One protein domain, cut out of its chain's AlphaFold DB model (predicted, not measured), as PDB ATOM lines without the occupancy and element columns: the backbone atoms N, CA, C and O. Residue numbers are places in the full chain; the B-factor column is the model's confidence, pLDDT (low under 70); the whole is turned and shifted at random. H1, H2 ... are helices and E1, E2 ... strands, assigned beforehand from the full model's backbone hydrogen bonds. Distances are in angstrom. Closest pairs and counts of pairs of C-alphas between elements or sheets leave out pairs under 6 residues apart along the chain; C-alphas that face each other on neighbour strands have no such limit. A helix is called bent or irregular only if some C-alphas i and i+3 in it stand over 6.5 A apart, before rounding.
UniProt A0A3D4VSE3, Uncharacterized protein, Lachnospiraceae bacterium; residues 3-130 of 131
ATOM      1  N   THR A   3     -22.533 -49.771 -17.125       97.38
ATOM      2  CA  THR A   3     -24.010 -49.740 -17.091       97.38
ATOM      3  C   THR A   3     -24.586 -48.811 -16.034       97.38
ATOM      4  O   THR A   3     -25.790 -48.587 -16.029       97.38
ATOM      5  N   LYS A   4     -23.761 -48.323 -15.104       97.75
ATOM      6  CA  LYS A   4     -24.205 -47.488 -13.986       97.75
ATOM      7  C   LYS A   4     -23.094 -46.554 -13.529       97.75
ATOM      8  O   LYS A   4     -21.924 -46.939 -13.586       97.75
ATOM      9  N   ILE A   5     -23.469 -45.375 -13.048       98.12
ATOM     10  CA  ILE A   5     -22.576 -44.377 -12.461       98.12
ATOM     11  C   ILE A   5     -22.972 -44.146 -10.998       98.12
ATOM     12  O   ILE A   5     -24.150 -44.108 -10.645       98.12
ATOM     13  N   SER A   6     -21.985 -44.002 -10.119       97.75
ATOM     14  CA  SER A   6     -22.202 -43.722  -8.697       97.75
ATOM     15  C   SER A   6     -21.170 -42.742  -8.149       97.75
ATOM     16  O   SER A   6     -20.080 -42.610  -8.702       97.75
ATOM     17  N   ASN A   7     -21.541 -42.055  -7.066       96.88
ATOM     18  CA  ASN A   7     -20.730 -41.047  -6.377       96.88
ATOM     19  C   ASN A   7     -20.126 -39.984  -7.315       96.88
ATOM     20  O   ASN A   7     -18.908 -39.807  -7.314       96.88
ATOM     21  N   PRO A   8     -20.938 -39.314  -8.155       97.69
ATOM     22  CA  PRO A   8     -20.411 -38.301  -9.044       97.69
ATOM     23  C   PRO A   8     -20.091 -37.019  -8.264       97.69
ATOM     24  O   PRO A   8     -20.898 -36.502  -7.486       97.69
ATOM     25  N   GLU A   9     -18.897 -36.505  -8.512       98.06
ATOM     26  CA  GLU A   9     -18.391 -35.244  -7.984       98.06
ATOM     27  C   GLU A   9     -17.735 -34.457  -9.116       98.06
ATOM     28  O   GLU A   9     -17.373 -35.021 -10.150       98.06
ATOM     29  N   ILE A  10     -17.591 -33.149  -8.946       98.31
ATOM     30  CA  ILE A  10     -16.903 -32.289  -9.905       98.31
ATOM     31  C   ILE A  10     -16.040 -31.271  -9.174       98.31
ATOM     32  O   ILE A  10     -16.504 -30.610  -8.248       98.31
ATOM     33  N   VAL A  11     -14.792 -31.118  -9.610       98.12
ATOM     34  CA  VAL A  11     -13.979 -29.940  -9.275       98.12
ATOM     35  C   VAL A  11     -14.231 -28.890 -10.344       98.12
ATOM     36  O   VAL A  11     -14.134 -29.219 -11.526       98.12
ATOM     37  N   VAL A  12     -14.560 -27.662  -9.947       97.12
ATOM     38  CA  VAL A  12     -14.968 -26.588 -10.861       97.12
ATOM     39  C   VAL A  12     -13.947 -25.456 -10.834       97.12
ATOM     40  O   VAL A  12     -13.554 -24.997  -9.762       97.12
ATOM     41  N   TYR A  13     -13.580 -24.980 -12.017       96.44
ATOM     42  CA  TYR A  13     -12.692 -23.845 -12.241       96.44
ATOM     43  C   TYR A  13     -13.389 -22.783 -13.085       96.44
ATOM     44  O   TYR A  13     -14.300 -23.079 -13.873       96.44
ATOM     45  N   ASP A  14     -12.952 -21.540 -12.938       94.81
ATOM     46  CA  ASP A  14     -13.347 -20.469 -13.836       94.81
ATOM     47  C   ASP A  14     -12.798 -20.712 -15.252       94.81
ATOM     48  O   ASP A  14     -11.641 -21.100 -15.435       94.81
ATOM     49  N   GLY A  15     -13.646 -20.523 -16.265       92.38
ATOM     50  CA  GLY A  15     -13.285 -20.772 -17.659       92.38
ATOM     51  C   GLY A  15     -12.242 -19.800 -18.209       92.38
ATOM     52  O   GLY A  15     -11.483 -20.180 -19.106       92.38
ATOM     53  N   GLU A  16     -12.182 -18.583 -17.672       90.12
ATOM     54  CA  GLU A  16     -11.296 -17.513 -18.126       90.12
ATOM     55  C   GLU A  16     -10.036 -17.443 -17.261       90.12
ATOM     56  O   GLU A  16      -8.930 -17.567 -17.792       90.12
ATOM     57  N   THR A  17     -10.186 -17.319 -15.937       92.50
ATOM     58  CA  THR A  17      -9.043 -17.117 -15.023       92.50
ATOM     59  C   THR A  17      -8.336 -18.411 -14.626       92.50
ATOM     60  O   THR A  17      -7.208 -18.367 -14.140       92.50
ATOM     61  N   LYS A  18      -8.970 -19.573 -14.852       93.12
ATOM     62  CA  LYS A  18      -8.525 -20.900 -14.378       93.12
ATOM     63  C   LYS A  18      -8.462 -21.035 -12.857       93.12
ATOM     64  O   LYS A  18      -7.938 -22.027 -12.351       93.12
ATOM     65  N   GLU A  19      -9.007 -20.075 -12.119       94.44
ATOM     66  CA  GLU A  19      -9.046 -20.129 -10.663       94.44
ATOM     67  C   GLU A  19     -10.033 -21.197 -10.189       94.44
ATOM     68  O   GLU A  19     -11.075 -21.439 -10.804       94.44
ATOM     69  N   LEU A  20      -9.690 -21.856  -9.083       95.00
ATOM     70  CA  LEU A  20     -10.576 -22.818  -8.442       95.00
ATOM     71  C   LEU A  20     -11.831 -22.097  -7.941       95.00
ATOM     72  O   LEU A  20     -11.741 -21.044  -7.323       95.00
ATOM     73  N   ILE A  21     -12.995 -22.704  -8.156       94.38
ATOM     74  CA  ILE A  21     -14.270 -22.241  -7.592       94.38
ATOM     75  C   ILE A  21     -14.650 -23.079  -6.384       94.38
ATOM     76  O   ILE A  21     -15.172 -22.558  -5.404       94.38
ATOM     77  N   GLY A  22     -14.408 -24.383  -6.469       95.19
ATOM     78  CA  GLY A  22     -14.689 -25.336  -5.408       95.19
ATOM     79  C   GLY A  22     -15.008 -26.711  -5.968       95.19
ATOM     80  O   GLY A  22     -14.735 -27.016  -7.136       95.19
ATOM     81  N   LYS A  23     -15.602 -27.549  -5.126       97.38
ATOM     82  CA  LYS A  23     -16.020 -28.903  -5.486       97.38
ATOM     83  C   LYS A  23     -17.518 -29.051  -5.300       97.38
ATOM     84  O   LYS A  23     -18.094 -28.405  -4.435       97.38
ATOM     85  N   ALA A  24     -18.163 -29.897  -6.088       96.88
ATOM     86  CA  ALA A  24     -19.586 -30.158  -5.930       96.88
ATOM     87  C   ALA A  24     -19.915 -31.646  -5.999       96.88
ATOM     88  O   ALA A  24     -19.433 -32.360  -6.877       96.88
ATOM     89  N   LYS A  25     -20.782 -32.088  -5.084       97.25
ATOM     90  CA  LYS A  25     -21.499 -33.368  -5.171       97.25
ATOM     91  C   LYS A  25     -22.851 -33.105  -5.818       97.25
ATOM     92  O   LYS A  25     -23.430 -32.035  -5.628       97.25
ATOM     93  N   PHE A  26     -23.352 -34.069  -6.572       97.31
ATOM     94  CA  PHE A  26     -24.640 -33.938  -7.244       97.31
ATOM     95  C   PHE A  26     -25.260 -35.301  -7.534       97.31
ATOM     96  O   PHE A  26     -24.632 -36.349  -7.389       97.31
ATOM     97  N   MET A  27     -26.510 -35.283  -7.968       97.44
ATOM     98  CA  MET A  27     -27.202 -36.440  -8.512       97.44
ATOM     99  C   MET A  27     -27.303 -36.318 -10.032       97.44
ATOM    100  O   MET A  27     -27.531 -35.239 -10.584       97.44
ATOM    101  N   LEU A  28     -27.146 -37.447 -10.719       96.25
ATOM    102  CA  LEU A  28     -27.381 -37.534 -12.155       96.25
ATOM    103  C   LEU A  28     -28.872 -37.762 -12.403       96.25
ATOM    104  O   LEU A  28     -29.473 -38.663 -11.822       96.25
ATOM    105  N   SER A  29     -29.465 -36.980 -13.305       95.19
ATOM    106  CA  SER A  29     -30.744 -37.383 -13.896       95.19
ATOM    107  C   SER A  29     -30.549 -38.659 -14.738       95.19
ATOM    108  O   SER A  29     -29.452 -38.850 -15.275       95.19
ATOM    109  N   PRO A  30     -31.586 -39.492 -14.958       96.12
ATOM    110  CA  PRO A  30     -31.470 -40.673 -15.822       96.12
ATOM    111  C   PRO A  30     -30.954 -40.347 -17.234       96.12
ATOM    112  O   PRO A  30     -30.164 -41.092 -17.811       96.12
ATOM    113  N   SER A  31     -31.349 -39.189 -17.782       97.06
ATOM    114  CA  SER A  31     -30.855 -38.716 -19.082       97.06
ATOM    115  C   SER A  31     -29.362 -38.375 -19.034       97.06
ATOM    116  O   SER A  31     -28.616 -38.731 -19.946       97.06
ATOM    117  N   THR A  32     -28.917 -37.709 -17.967       97.75
ATOM    118  CA  THR A  32     -27.512 -37.334 -17.762       97.75
ATOM    119  C   THR A  32     -26.632 -38.565 -17.565       97.75
ATOM    120  O   THR A  32     -25.572 -38.651 -18.181       97.75
ATOM    121  N   GLU A  33     -27.076 -39.537 -16.764       98.38
ATOM    122  CA  GLU A  33     -26.354 -40.798 -16.570       98.38
ATOM    123  C   GLU A  33     -26.180 -41.537 -17.900       98.38
ATOM    124  O   GLU A  33     -25.055 -41.876 -18.266       98.38
ATOM    125  N   ASN A  34     -27.255 -41.693 -18.683       98.31
ATOM    126  CA  ASN A  34     -27.170 -42.333 -19.996       98.31
ATOM    127  C   ASN A  34     -26.198 -41.608 -20.942       98.31
ATOM    128  O   ASN A  34     -25.405 -42.249 -21.625       98.31
ATOM    129  N   LYS A  35     -26.220 -40.273 -20.963       98.50
ATOM    130  CA  LYS A  35     -25.298 -39.465 -21.775       98.50
ATOM    131  C   LYS A  35     -23.831 -39.667 -21.382       98.50
ATOM    132  O   LYS A  35     -22.982 -39.805 -22.257       98.50
ATOM    133  N   LEU A  36     -23.527 -39.720 -20.085       98.25
ATOM    134  CA  LEU A  36     -22.169 -39.992 -19.606       98.25
ATOM    135  C   LEU A  36     -21.740 -41.439 -19.886       98.25
ATOM    136  O   LEU A  36     -20.596 -41.674 -20.271       98.25
ATOM    137  N   LEU A  37     -22.651 -42.409 -19.774       98.44
ATOM    138  CA  LEU A  37     -22.390 -43.793 -20.182       98.44
ATOM    139  C   LEU A  37     -22.121 -43.897 -21.689       98.44
ATOM    140  O   LEU A  37     -21.227 -44.637 -22.095       98.44
ATOM    141  N   GLN A  38     -22.857 -43.158 -22.521       98.44
ATOM    142  CA  GLN A  38     -22.621 -43.099 -23.965       98.44
ATOM    143  C   GLN A  38     -21.275 -42.455 -24.307       98.44
ATOM    144  O   GLN A  38     -20.578 -42.938 -25.200       98.44
ATOM    145  N   LEU A  39     -20.881 -41.416 -23.570       98.25
ATOM    146  CA  LEU A  39     -19.558 -40.819 -23.700       98.25
ATOM    147  C   LEU A  39     -18.459 -41.842 -23.394       98.25
ATOM    148  O   LEU A  39     -17.581 -42.054 -24.220       98.25
ATOM    149  N   VAL A  40     -18.518 -42.510 -22.243       97.62
ATOM    150  CA  VAL A  40     -17.442 -43.422 -21.825       97.62
ATOM    151  C   VAL A  40     -17.410 -44.706 -22.661       97.62
ATOM    152  O   VAL A  40     -16.333 -45.180 -23.008       97.62
ATOM    153  N   ASN A  41     -18.565 -45.282 -23.006       97.50
ATOM    154  CA  ASN A  41     -18.610 -46.541 -23.757       97.50
ATOM    155  C   ASN A  41     -18.397 -46.359 -25.268       97.50
ATOM    156  O   ASN A  41     -17.892 -47.275 -25.915       97.50
ATOM    157  N   TYR A  42     -18.820 -45.225 -25.836       97.56
ATOM    158  CA  TYR A  42     -18.927 -45.050 -27.291       97.56
ATOM    159  C   TYR A  42     -18.350 -43.725 -27.805       97.56
ATOM    160  O   TYR A  42     -18.478 -43.426 -28.990       97.56
ATOM    161  N   ASN A  43     -17.729 -42.917 -26.940       96.50
ATOM    162  CA  ASN A  43     -17.180 -41.599 -27.273       96.50
ATOM    163  C   ASN A  43     -18.217 -40.618 -27.868       96.50
ATOM    164  O   ASN A  43     -17.879 -39.707 -28.627       96.50
ATOM    165  N   ILE A  44     -19.501 -40.795 -27.530       97.81
ATOM    166  CA  ILE A  44     -20.583 -39.911 -27.979       97.81
ATOM    167  C   ILE A  44     -20.648 -38.704 -27.039       97.81
ATOM    168  O   ILE A  44     -21.021 -38.825 -25.873       97.81
ATOM    169  N   LYS A  45     -20.285 -37.526 -27.551       96.69
ATOM    170  CA  LYS A  45     -20.229 -36.291 -26.757       96.69
ATOM    171  C   LYS A  45     -21.636 -35.794 -26.389       96.69
ATOM    172  O   LYS A  45     -22.467 -35.627 -27.283       96.69
ATOM    173  N   PRO A  46     -21.917 -35.506 -25.105       97.31
ATOM    174  CA  PRO A  46     -23.190 -34.922 -24.712       97.31
ATOM    175  C   PRO A  46     -23.261 -33.449 -25.122       97.31
ATOM    176  O   PRO A  46     -22.339 -32.688 -24.862       97.31
ATOM    177  N   SER A  47     -24.386 -33.019 -25.694       95.44
ATOM    178  CA  SER A  47     -24.643 -31.595 -25.957       95.44
ATOM    179  C   SER A  47     -25.027 -30.811 -24.697       95.44
ATOM    180  O   SER A  47     -24.845 -29.597 -24.632       95.44
ATOM    181  N   SER A  48     -25.573 -31.501 -23.691       97.25
ATOM    182  CA  SER A  48     -25.972 -30.918 -22.411       97.25
ATOM    183  C   SER A  48     -26.037 -31.960 -21.300       97.25
ATOM    184  O   SER A  48     -26.336 -33.132 -21.562       97.25
ATOM    185  N   LEU A  49     -25.838 -31.523 -20.059       97.81
ATOM    186  CA  LEU A  49     -25.992 -32.336 -18.850       97.81
ATOM    187  C   LEU A  49     -26.871 -31.589 -17.842       97.81
ATOM    188  O   LEU A  49     -26.745 -30.378 -17.689       97.81
ATOM    189  N   LEU A  50     -27.757 -32.314 -17.160       97.38
ATOM    190  CA  LEU A  50     -28.572 -31.789 -16.063       97.38
ATOM    191  C   LEU A  50     -28.133 -32.454 -14.761       97.38
ATOM    192  O   LEU A  50     -28.283 -33.672 -14.604       97.38
ATOM    193  N   LEU A  51     -27.587 -31.658 -13.851       96.44
ATOM    194  CA  LEU A  51     -27.216 -32.082 -12.509       96.44
ATOM    195  C   LEU A  51     -28.331 -31.682 -11.545       96.44
ATOM    196  O   LEU A  51     -28.897 -30.598 -11.684       96.44
ATOM    197  N   LEU A  52     -28.642 -32.551 -10.590       96.94
ATOM    198  CA  LEU A  52     -29.701 -32.355  -9.600       96.94
ATOM    199  C   LEU A  52     -29.098 -32.302  -8.197       96.94
ATOM    200  O   LEU A  52     -28.086 -32.962  -7.952       96.94
ATOM    201  N   ASN A  53     -29.739 -31.576  -7.280       95.00
ATOM    202  CA  ASN A  53     -29.350 -31.494  -5.865       95.00
ATOM    203  C   ASN A  53     -27.851 -31.194  -5.701       95.00
ATOM    204  O   ASN A  53     -27.111 -31.939  -5.053       95.00
ATOM    205  N   VAL A  54     -27.386 -30.145  -6.378       95.31
ATOM    206  CA  VAL A  54     -25.967 -29.800  -6.423       95.31
ATOM    207  C   VAL A  54     -25.590 -29.105  -5.126       95.31
ATOM    208  O   VAL A  54     -26.178 -28.087  -4.769       95.31
ATOM    209  N   ILE A  55     -24.589 -29.646  -4.437       95.00
ATOM    210  CA  ILE A  55     -24.053 -29.089  -3.197       95.00
ATOM    211  C   ILE A  55     -22.588 -28.748  -3.434       95.00
ATOM    212  O   ILE A  55     -21.756 -29.649  -3.571       95.00
ATOM    213  N   LEU A  56     -22.286 -27.453  -3.466       94.19
ATOM    214  CA  LEU A  56     -20.923 -26.941  -3.479       94.19
ATOM    215  C   LEU A  56     -20.308 -27.069  -2.074       94.19
ATOM    216  O   LEU A  56     -20.926 -26.733  -1.064       94.19
ATOM    217  N   TYR A  57     -19.079 -27.550  -1.998       93.00
ATOM    218  CA  TYR A  57     -18.277 -27.629  -0.785       93.00
ATOM    219  C   TYR A  57     -16.851 -27.186  -1.101       93.00
ATOM    220  O   TYR A  57     -16.426 -27.196  -2.257       93.00
ATOM    221  N   GLU A  58     -16.133 -26.756  -0.063       92.25
ATOM    222  CA  GLU A  58     -14.813 -26.129  -0.212       92.25
ATOM    223  C   GLU A  58     -14.823 -25.000  -1.270       92.25
ATOM    224  O   GLU A  58     -14.032 -25.047  -2.215       92.25
ATOM    225  N   PRO A  59     -15.746 -24.016  -1.178       91.69
ATOM    226  CA  PRO A  59     -15.726 -22.887  -2.096       91.69
ATOM    227  C   PRO A  59     -14.418 -22.111  -1.926       91.69
ATOM    228  O   PRO A  59     -13.921 -21.953  -0.807       91.69
ATOM    229  N   ALA A  60     -13.873 -21.619  -3.032       91.19
ATOM    230  CA  ALA A  60     -12.702 -20.759  -3.000       91.19
ATOM    231  C   ALA A  60     -12.996 -19.436  -2.275       91.19
ATOM    232  O   ALA A  60     -14.143 -18.985  -2.182       91.19
ATOM    233  N   GLU A  61     -11.940 -18.807  -1.760       85.94
ATOM    234  CA  GLU A  61     -12.045 -17.498  -1.122       85.94
ATOM    235  C   GLU A  61     -12.604 -16.469  -2.118       85.94
ATOM    236  O   GLU A  61     -12.176 -16.401  -3.267       85.94
ATOM    237  N   GLY A  62     -13.613 -15.702  -1.695       80.31
ATOM    238  CA  GLY A  62     -14.291 -14.740  -2.570       80.31
ATOM    239  C   GLY A  62     -15.339 -15.341  -3.516       80.31
ATOM    240  O   GLY A  62     -15.871 -14.612  -4.356       80.31
ATOM    241  N   TYR A  63     -15.684 -16.631  -3.384       82.12
ATOM    242  CA  TYR A  63     -16.790 -17.227  -4.136       82.12
ATOM    243  C   TYR A  63     -18.087 -16.423  -3.967       82.12
ATOM    244  O   TYR A  63     -18.546 -16.164  -2.853       82.12
ATOM    245  N   SER A  64     -18.708 -16.080  -5.095       80.38
ATOM    246  CA  SER A  64     -20.018 -15.441  -5.141       80.38
ATOM    247  C   SER A  64     -21.059 -16.388  -5.724       80.38
ATOM    248  O   SER A  64     -20.802 -17.131  -6.676       80.38
ATOM    249  N   ILE A  65     -22.258 -16.350  -5.141       82.50
ATOM    250  CA  ILE A  65     -23.393 -17.139  -5.615       82.50
ATOM    251  C   ILE A  65     -23.696 -16.711  -7.064       82.50
ATOM    252  O   ILE A  65     -23.889 -15.518  -7.318       82.50
ATOM    253  N   PRO A  66     -23.740 -17.651  -8.025       83.75
ATOM    254  CA  PRO A  66     -24.014 -17.350  -9.417       83.75
ATOM    255  C   PRO A  66     -25.421 -16.778  -9.575       83.75
ATOM    256  O   PRO A  66     -26.388 -17.244  -8.968       83.75
ATOM    257  N   LEU A  67     -25.543 -15.788 -10.451       84.06
ATOM    258  CA  LEU A  67     -26.823 -15.180 -10.779       84.06
ATOM    259  C   LEU A  67     -27.641 -16.142 -11.660       84.06
ATOM    260  O   LEU A  67     -27.116 -16.640 -12.659       84.06
ATOM    261  N   PRO A  68     -28.935 -16.372 -11.366       77.12
ATOM    262  CA  PRO A  68     -29.739 -17.392 -12.050       77.12
ATOM    263  C   PRO A  68     -29.995 -17.089 -13.537       77.12
ATOM    264  O   PRO A  68     -30.307 -17.986 -14.317       77.12
ATOM    265  N   TYR A  69     -29.871 -15.824 -13.941       80.56
ATOM    266  CA  TYR A  69     -30.043 -15.361 -15.320       80.56
ATOM    267  C   TYR A  69     -28.724 -15.259 -16.094       80.56
ATOM    268  O   TYR A  69     -28.751 -15.020 -17.302       80.56
ATOM    269  N   TYR A  70     -27.579 -15.445 -15.433       86.81
ATOM    270  CA  TYR A  70     -26.276 -15.378 -16.078       86.81
ATOM    271  C   TYR A  70     -25.755 -16.777 -16.405       86.81
ATOM    272  O   TYR A  70     -26.071 -17.765 -15.739       86.81
ATOM    273  N   GLN A  71     -24.971 -16.870 -17.472       92.44
ATOM    274  CA  GLN A  71     -24.355 -18.111 -17.915       92.44
ATOM    275  C   GLN A  71     -22.845 -17.956 -17.806       92.44
ATOM    276  O   GLN A  71     -22.269 -17.042 -18.388       92.44
ATOM    277  N   TYR A  72     -22.216 -18.842 -17.043       93.75
ATOM    278  CA  TYR A  72     -20.794 -18.752 -16.726       93.75
ATOM    279  C   TYR A  72     -20.012 -19.785 -17.529       93.75
ATOM    280  O   TYR A  72     -20.451 -20.931 -17.631       93.75
ATOM    281  N   MET A  73     -18.855 -19.403 -18.071       95.88
ATOM    282  CA  MET A  73     -17.916 -20.362 -18.654       95.88
ATOM    283  C   MET A  73     -17.103 -21.015 -17.543       95.88
ATOM    284  O   MET A  73     -16.583 -20.326 -16.666       95.88
ATOM    285  N   ARG A  74     -17.024 -22.345 -17.560       96.56
ATOM    286  CA  ARG A  74     -16.352 -23.146 -16.537       96.56
ATOM    287  C   ARG A  74     -15.535 -24.252 -17.175       96.56
ATOM    288  O   ARG A  74     -15.851 -24.742 -18.262       96.56
ATOM    289  N   GLU A  75     -14.529 -24.684 -16.437       97.69
ATOM    290  CA  GLU A  75     -13.872 -25.963 -16.663       97.69
ATOM    291  C   GLU A  75     -14.148 -26.863 -15.472       97.69
ATOM    292  O   GLU A  75     -14.303 -26.396 -14.341       97.69
ATOM    293  N   GLY A  76     -14.238 -28.161 -15.718       97.31
ATOM    294  CA  GLY A  76     -14.523 -29.095 -14.654       97.31
ATOM    295  C   GLY A  76     -13.928 -30.461 -14.886       97.31
ATOM    296  O   GLY A  76     -13.760 -30.911 -16.017       97.31
ATOM    297  N   LYS A  77     -13.624 -31.120 -13.774       98.12
ATOM    298  CA  LYS A  77     -13.184 -32.512 -13.736       98.12
ATOM    299  C   LYS A  77     -14.237 -33.310 -12.995       98.12
ATOM    300  O   LYS A  77     -14.301 -33.232 -11.769       98.12
ATOM    301  N   ILE A  78     -15.087 -34.010 -13.741       98.19
ATOM    302  CA  ILE A  78     -16.086 -34.911 -13.166       98.19
ATOM    303  C   ILE A  78     -15.380 -36.204 -12.780       98.19
ATOM    304  O   ILE A  78     -14.772 -36.841 -13.634       98.19
ATOM    305  N   THR A  79     -15.497 -36.617 -11.527       98.12
ATOM    306  CA  THR A  79     -15.030 -37.918 -11.045       98.12
ATOM    307  C   THR A  79     -16.219 -38.748 -10.596       98.12
ATOM    308  O   THR A  79     -17.038 -38.269  -9.816       98.12
ATOM    309  N   ALA A  80     -16.321 -39.986 -11.072       97.88
ATOM    310  CA  ALA A  80     -17.374 -40.905 -10.649       97.88
ATOM    311  C   ALA A  80     -16.925 -42.367 -10.758       97.88
ATOM    312  O   ALA A  80     -15.947 -42.686 -11.435       97.88
ATOM    313  N   LEU A  81     -17.664 -43.265 -10.107       98.25
ATOM    314  CA  LEU A  81     -17.461 -44.710 -10.186       98.25
ATOM    315  C   LEU A  81     -18.392 -45.317 -11.236       98.25
ATOM    316  O   LEU A  81     -19.615 -45.277 -11.076       98.25
ATOM    317  N   PHE A  82     -17.815 -45.921 -12.272       98.06
ATOM    318  CA  PHE A  82     -18.539 -46.594 -13.345       98.06
ATOM    319  C   PHE A  82     -18.549 -48.106 -13.112       98.06
ATOM    320  O   PHE A  82     -17.501 -48.729 -12.959       98.06
ATOM    321  N   THR A  83     -19.733 -48.715 -13.080       98.06
ATOM    322  CA  THR A  83     -19.886 -50.160 -12.856       98.06
ATOM    323  C   THR A  83     -19.844 -50.923 -14.175       98.06
ATOM    324  O   THR A  83     -20.681 -50.690 -15.050       98.06
ATOM    325  N   GLU A  84     -18.908 -51.862 -14.304       96.69
ATOM    326  CA  GLU A  84     -18.832 -52.801 -15.427       96.69
ATOM    327  C   GLU A  84     -20.010 -53.791 -15.410       96.69
ATOM    328  O   GLU A  84     -20.374 -54.334 -14.364       96.69
ATOM    329  N   ALA A  85     -20.599 -54.055 -16.581       94.94
ATOM    330  CA  ALA A  85     -21.757 -54.937 -16.723       94.94
ATOM    331  C   ALA A  85     -21.478 -56.366 -16.233       94.94
ATOM    332  O   ALA A  85     -22.297 -56.930 -15.500       94.94
ATOM    333  N   ASP A  86     -20.329 -56.917 -16.628       94.31
ATOM    334  CA  ASP A  86     -20.014 -58.342 -16.502       94.31
ATOM    335  C   ASP A  86     -19.447 -58.681 -15.121       94.31
ATOM    336  O   ASP A  86     -19.883 -59.625 -14.470       94.31
ATOM    337  N   THR A  87     -18.503 -57.869 -14.642       95.38
ATOM    338  CA  THR A  87     -17.763 -58.111 -13.391       95.38
ATOM    339  C   THR A  87     -18.397 -57.430 -12.181       95.38
ATOM    340  O   THR A  87     -18.032 -57.732 -11.048       95.38
ATOM    341  N   LYS A  88     -19.296 -56.461 -12.406       95.81
ATOM    342  CA  LYS A  88     -19.792 -55.511 -11.392       95.81
ATOM    343  C   LYS A  88     -18.697 -54.682 -10.714       95.81
ATOM    344  O   LYS A  88     -18.980 -53.979  -9.745       95.81
ATOM    345  N   ARG A  89     -17.467 -54.706 -11.237       95.94
ATOM    346  CA  ARG A  89     -16.361 -53.892 -10.739       95.94
ATOM    347  C   ARG A  89     -16.679 -52.414 -10.937       95.94
ATOM    348  O   ARG A  89     -17.184 -52.017 -11.986       95.94
ATOM    349  N   GLN A  90     -16.378 -51.610  -9.923       96.81
ATOM    350  CA  GLN A  90     -16.451 -50.157 -10.001       96.81
ATOM    351  C   GLN A  90     -15.089 -49.606 -10.407       96.81
ATOM    352  O   GLN A  90     -14.096 -49.849  -9.726       96.81
ATOM    353  N   VAL A  91     -15.055 -48.875 -11.517       97.25
ATOM    354  CA  VAL A  91     -13.850 -48.241 -12.051       97.25
ATOM    355  C   VAL A  91     -13.986 -46.727 -11.876       97.25
ATOM    356  O   VAL A  91     -14.969 -46.156 -12.360       97.25
ATOM    357  N   PRO A  92     -13.056 -46.057 -11.176       97.69
ATOM    358  CA  PRO A  92     -13.050 -44.604 -11.100       97.69
ATOM    359  C   PRO A  92     -12.658 -44.000 -12.451       97.69
ATOM    360  O   PRO A  92     -11.615 -44.333 -13.018       97.69
ATOM    361  N   ILE A  93     -13.492 -43.094 -12.953       98.12
ATOM    362  CA  ILE A  93     -13.260 -42.372 -14.207       98.12
ATOM    363  C   ILE A  93     -13.290 -40.874 -13.933       98.12
ATOM    364  O   ILE A  93     -14.177 -40.377 -13.233       98.12
ATOM    365  N   GLU A  94     -12.316 -40.172 -14.502       98.38
ATOM    366  CA  GLU A  94     -12.236 -38.717 -14.553       98.38
ATOM    367  C   GLU A  94     -12.586 -38.237 -15.969       98.38
ATOM    368  O   GLU A  94     -12.081 -38.762 -16.961       98.38
ATOM    369  N   ILE A  95     -13.470 -37.246 -16.069       98.31
ATOM    370  CA  ILE A  95     -13.887 -36.624 -17.326       98.31
ATOM    371  C   ILE A  95     -13.588 -35.132 -17.219       98.31
ATOM    372  O   ILE A  95     -14.235 -34.419 -16.445       98.31
ATOM    373  N   ALA A  96     -12.621 -34.660 -17.999       98.19
ATOM    374  CA  ALA A  96     -12.301 -33.243 -18.095       98.19
ATOM    375  C   ALA A  96     -13.182 -32.586 -19.165       98.19
ATOM    376  O   ALA A  96     -13.215 -33.028 -20.318       98.19
ATOM    377  N   ILE A  97     -13.901 -31.532 -18.786       98.12
ATOM    378  CA  ILE A  97     -14.837 -30.814 -19.654       98.12
ATOM    379  C   ILE A  97     -14.667 -29.300 -19.549       98.12
ATOM    380  O   ILE A  97     -14.374 -28.768 -18.480       98.12
ATOM    381  N   LYS A  98     -14.945 -28.602 -20.649       98.12
ATOM    382  CA  LYS A  98     -15.281 -27.173 -20.648       98.12
ATOM    383  C   LYS A  98     -16.746 -27.027 -20.999       98.12
ATOM    384  O   LYS A  98     -17.268 -27.797 -21.801       98.12
ATOM    385  N   TYR A  99     -17.426 -26.092 -20.362       97.88
ATOM    386  CA  TYR A  99     -18.865 -25.955 -20.521       97.88
ATOM    387  C   TYR A  99     -19.321 -24.575 -20.093       97.88
ATOM    388  O   TYR A  99     -18.676 -23.872 -19.311       97.88
ATOM    389  N   LYS A 100     -20.500 -24.206 -20.568       97.19
ATOM    390  CA  LYS A 100     -21.267 -23.129 -19.976       97.19
ATOM    391  C   LYS A 100     -22.217 -23.694 -18.932       97.19
ATOM    392  O   LYS A 100     -22.786 -24.766 -19.128       97.19
ATOM    393  N   THR A 101     -22.403 -22.973 -17.833       95.44
ATOM    394  CA  THR A 101     -23.263 -23.408 -16.732       95.44
ATOM    395  C   THR A 101     -24.288 -22.363 -16.334       95.44
ATOM    396  O   THR A 101     -24.013 -21.159 -16.371       95.44
ATOM    397  N   ARG A 102     -25.458 -22.841 -15.911       94.50
ATOM    398  CA  ARG A 102     -26.499 -22.045 -15.260       94.50
ATOM    399  C   ARG A 102     -27.075 -22.827 -14.087       94.50
ATOM    400  O   ARG A 102     -27.468 -23.982 -14.251       94.50
ATOM    401  N   ALA A 103     -27.124 -22.189 -12.923       91.69
ATOM    402  CA  ALA A 103     -27.684 -22.766 -11.711       91.69
ATOM    403  C   ALA A 103     -29.111 -22.252 -11.468       91.69
ATOM    404  O   ALA A 103     -29.409 -21.080 -11.705       91.69
ATOM    405  N   HIS A 104     -29.980 -23.133 -10.982       89.19
ATOM    406  CA  HIS A 104     -31.373 -22.854 -10.653       89.19
ATOM    407  C   HIS A 104     -31.696 -23.345  -9.239       89.19
ATOM    408  O   HIS A 104     -31.118 -24.322  -8.765       89.19
ATOM    409  N   GLY A 105     -32.642 -22.673  -8.579       84.44
ATOM    410  CA  GLY A 105     -33.062 -23.040  -7.222       84.44
ATOM    411  C   GLY A 105     -32.021 -22.710  -6.150       84.44
ATOM    412  O   GLY A 105     -31.909 -23.430  -5.165       84.44
ATOM    413  N   ALA A 106     -31.229 -21.648  -6.349       78.19
ATOM    414  CA  ALA A 106     -30.338 -21.144  -5.308       78.19
ATOM    415  C   ALA A 106     -31.174 -20.672  -4.109       78.19
ATOM    416  O   ALA A 106     -32.070 -19.838  -4.260       78.19
ATOM    417  N   ASN A 107     -30.879 -21.200  -2.923       71.69
ATOM    418  CA  ASN A 107     -31.570 -20.833  -1.692       71.69
ATOM    419  C   ASN A 107     -30.672 -19.909  -0.850       71.69
ATOM    420  O   ASN A 107     -29.601 -20.346  -0.432       71.69
ATOM    421  N   PRO A 108     -31.087 -18.669  -0.525       71.75
ATOM    422  CA  PRO A 108     -30.306 -17.784   0.343       71.75
ATOM    423  C   PRO A 108     -29.977 -18.379   1.723       71.75
ATOM    424  O   PRO A 108     -28.946 -18.044   2.299       71.75
ATOM    425  N   ALA A 109     -30.816 -19.280   2.248       78.56
ATOM    426  CA  ALA A 109     -30.567 -19.985   3.509       78.56
ATOM    427  C   ALA A 109     -29.560 -21.145   3.371       78.56
ATOM    428  O   ALA A 109     -29.021 -21.617   4.370       78.56
ATOM    429  N   MET A 110     -29.303 -21.611   2.146       81.38
ATOM    430  CA  MET A 110     -28.329 -22.653   1.815       81.38
ATOM    431  C   MET A 110     -27.505 -22.193   0.603       81.38
ATOM    432  O   MET A 110     -27.707 -22.694  -0.504       81.38
ATOM    433  N   PRO A 111     -26.573 -21.240   0.788       79.25
ATOM    434  CA  PRO A 111     -25.922 -20.512  -0.309       79.25
ATOM    435  C   PRO A 111     -25.087 -21.387  -1.259       79.25
ATOM    436  O   PRO A 111     -24.717 -20.947  -2.340       79.25
ATOM    437  N   ASN A 112     -24.815 -22.634  -0.869       88.56
ATOM    438  CA  ASN A 112     -24.054 -23.607  -1.646       88.56
ATOM    439  C   ASN A 112     -24.926 -24.708  -2.277       88.56
ATOM    440  O   ASN A 112     -24.385 -25.639  -2.875       88.56
ATOM    441  N   TYR A 113     -26.248 -24.643  -2.115       92.19
ATOM    442  CA  TYR A 113     -27.189 -25.622  -2.646       92.19
ATOM    443  C   TYR A 113     -27.945 -25.070  -3.859       92.19
ATOM    444  O   TYR A 113     -28.409 -23.926  -3.854       92.19
ATOM    445  N   TYR A 114     -28.111 -25.926  -4.867       92.25
ATOM    446  CA  TYR A 114     -28.876 -25.650  -6.077       92.25
ATOM    447  C   TYR A 114     -29.742 -26.861  -6.426       92.25
ATOM    448  O   TYR A 114     -29.230 -27.978  -6.538       92.25
ATOM    449  N   ASP A 115     -31.034 -26.641  -6.675       93.06
ATOM    450  CA  ASP A 115     -31.947 -27.709  -7.107       93.06
ATOM    451  C   ASP A 115     -31.473 -28.358  -8.406       93.06
ATOM    452  O   ASP A 115     -31.516 -29.581  -8.568       93.06
ATOM    453  N   SER A 116     -30.996 -27.533  -9.340       93.75
ATOM    454  CA  SER A 116     -30.418 -28.030 -10.578       93.75
ATOM    455  C   SER A 116     -29.355 -27.113 -11.157       93.75
ATOM    456  O   SER A 116     -29.377 -25.893 -10.987       93.75
ATOM    457  N   VAL A 117     -28.426 -27.721 -11.886       95.12
ATOM    458  CA  VAL A 117     -27.404 -27.018 -12.657       95.12
ATOM    459  C   VAL A 117     -27.357 -27.619 -14.054       95.12
ATOM    460  O   VAL A 117     -27.244 -28.835 -14.221       95.12
ATOM    461  N   VAL A 118     -27.465 -26.763 -15.066       96.31
ATOM    462  CA  VAL A 118     -27.443 -27.161 -16.475       96.31
ATOM    463  C   VAL A 118     -26.079 -26.852 -17.059       96.31
ATOM    464  O   VAL A 118     -25.635 -25.706 -17.002       96.31
ATOM    465  N   PHE A 119     -25.448 -27.857 -17.663       97.12
ATOM    466  CA  PHE A 119     -24.269 -27.681 -18.505       97.12
ATOM    467  C   PHE A 119     -24.684 -27.678 -19.976       97.12
ATOM    468  O   PHE A 119     -25.461 -28.533 -20.411       97.12
ATOM    469  N   SER A 120     -24.144 -26.737 -20.737       97.25
ATOM    470  CA  SER A 120     -24.345 -26.573 -22.180       97.25
ATOM    471  C   SER A 120     -23.026 -26.227 -22.869       97.25
ATOM    472  O   SER A 120     -22.034 -25.951 -22.194       97.25
ATOM    473  N   ASP A 121     -23.006 -26.267 -24.205       96.81
ATOM    474  CA  ASP A 121     -21.809 -26.014 -25.023       96.81
ATOM    475  C   ASP A 121     -20.594 -26.821 -24.530       96.81
ATOM    476  O   ASP A 121     -19.518 -26.281 -24.278       96.81
ATOM    477  N   ILE A 122     -20.813 -28.122 -24.308       97.88
ATOM    478  CA  ILE A 122     -19.841 -29.004 -23.662       97.88
ATOM    479  C   ILE A 122     -18.746 -29.407 -24.651       97.88
ATOM    480  O   ILE A 122     -19.003 -30.039 -25.677       97.88
ATOM    481  N   GLU A 123     -17.504 -29.128 -24.278       97.81
ATOM    482  CA  GLU A 123     -16.296 -29.652 -24.903       97.81
ATOM    483  C   GLU A 123     -15.682 -30.711 -23.981       97.81
ATOM    484  O   GLU A 123     -15.320 -30.424 -22.843       97.81
ATOM    485  N   VAL A 124     -15.558 -31.950 -24.467       97.69
ATOM    486  CA  VAL A 124     -14.843 -33.016 -23.750       97.69
ATOM    487  C   VAL A 124     -13.356 -32.918 -24.073       97.69
ATOM    488  O   VAL A 124     -12.979 -33.072 -25.236       97.69
ATOM    489  N   VAL A 125     -12.546 -32.683 -23.041       97.50
ATOM    490  CA  VAL A 125     -11.085 -32.547 -23.123       97.50
ATOM    491  C   VAL A 125     -10.412 -33.913 -22.998       97.50
ATOM    492  O   VAL A 125      -9.608 -34.277 -23.851       97.50
ATOM    493  N   SER A 126     -10.763 -34.691 -21.969       97.50
ATOM    494  CA  SER A 126     -10.262 -36.058 -21.786       97.50
ATOM    495  C   SER A 126     -11.243 -36.939 -21.008       97.50
ATOM    496  O   SER A 126     -12.137 -36.449 -20.311       97.50
ATOM    497  N   VAL A 127     -11.078 -38.254 -21.164       97.12
ATOM    498  CA  VAL A 127     -11.749 -39.304 -20.389       97.12
ATOM    499  C   VAL A 127     -10.666 -40.286 -19.953       97.12
ATOM    500  O   VAL A 127     -10.045 -40.931 -20.796       97.12
ATOM    501  N   GLU A 128     -10.424 -40.387 -18.650       95.62
ATOM    502  CA  GLU A 128      -9.311 -41.151 -18.084       95.62
ATOM    503  C   GLU A 128      -9.819 -42.116 -17.008       95.62
ATOM    504  O   GLU A 128     -10.478 -41.712 -16.049       95.62
ATOM    505  N   GLY A 129      -9.517 -43.408 -17.162       87.50
ATOM    506  CA  GLY A 129      -9.748 -44.411 -16.122       87.50
ATOM    507  C   GLY A 129      -8.562 -44.469 -15.165       87.50
ATOM    508  O   GLY A 129      -7.420 -44.569 -15.612       87.50
ATOM    509  N   LYS A 130      -8.818 -44.425 -13.855       71.69
ATOM    510  CA  LYS A 130      -7.791 -44.687 -12.837       71.69
ATOM    511  C   LYS A 130      -7.846 -46.185 -12.507       71.69
ATOM    512  O   LYS A 130      -8.882 -46.674 -12.062       71.69
TER     513      LYS A 130
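This is residues 3 to 130 of the 131 residues of an uncharacterized protein of Lachnospiraceae bacterium (UniProt A0A3D4VSE3). Six long, strongly bent antiparallel strands close into a barrel, and the one helix, H1, sits outside it toward one end, where the sheet curls round it. The turn between E4 and E5, residues 85 to 89, reaches past that end, while the long link of residues 58 to 71 lies at the opposite end. The printed part has 128 residues, with one named helix and six named strands in the order E1 E2 H1 E3 E4 E5 E6; it is mostly strand. Round the ring run E1 E2 E3 E6 E5 E4 and back to E1. The whole is compact, with a radius of gyration of the C-alphas of 14.4 A, but elongated in outline, spanning 45 by 28 by 23 A.

In the closed barrel, E1, residues 3 to 14, has E2, residues 20 to 28, on one side and E4, residues 72 to 84, on the other side. N 10 and O 24 are 2.9 A apart across the hairpin of E1 and E2, and N 79 and O 9 are 2.8 A apart across E4 and E1. E3, residues 48 to 57, is the antiparallel neighbour of E2, with N 25 and O 55 at 3.0 A. E6, residues 113 to 129, is the antiparallel neighbour of E3, with N 51 and O 117 at 2.9 A. E5, residues 90 to 104, forms hairpins with E6, N 100 and O 120 at 2.8 A, and with E4, N 95 and O 78 at 2.8 A. E4, E5 and E6 make a meander, each strand the antiparallel neighbour of the one before; with E3, the neighbour of E6, they make a Greek key, four strands in a row whose first and fourth pair. E5 bends by 97 degrees at residue 100 and E6 by 102 degrees at residue 123. H1, residues 30 to 42, is on the barrel at a height over the sheet of 7.1 A. It lies over E5, where 4 of its 13 C-alphas fall, and only just not over E1 and E2, with 2 on each; it runs slantwise, at 52 degrees to E5 on the local plane. Its closest C-alphas to E3 are those of Thr 32 and Leu 49, 5.3 A. In H1 every O i to N i+4 pair is within hydrogen-bond range. E1 and E6 are apart, as are E2 and E5.

E1 begins at C-alpha 3, (-24.010, -49.740, -17.091), and is 31.3 A long. E4 measures 34.1 A, E5 31.1 A and E6 29.0 A, ending at C-alpha 129, (-9.748, -44.411, -16.122). H1 begins at C-alpha 30, (-31.470, -40.673, -15.822), and is 17.6 A long.

The C-alphas farthest apart are those of Gly 62 and Asp 86, 46.1 A. The printed part has no cut. The link from E3 to E4, 14 residues, is long. The mean pLDDT of the printed part is 93.9, and no printed residue is under 70.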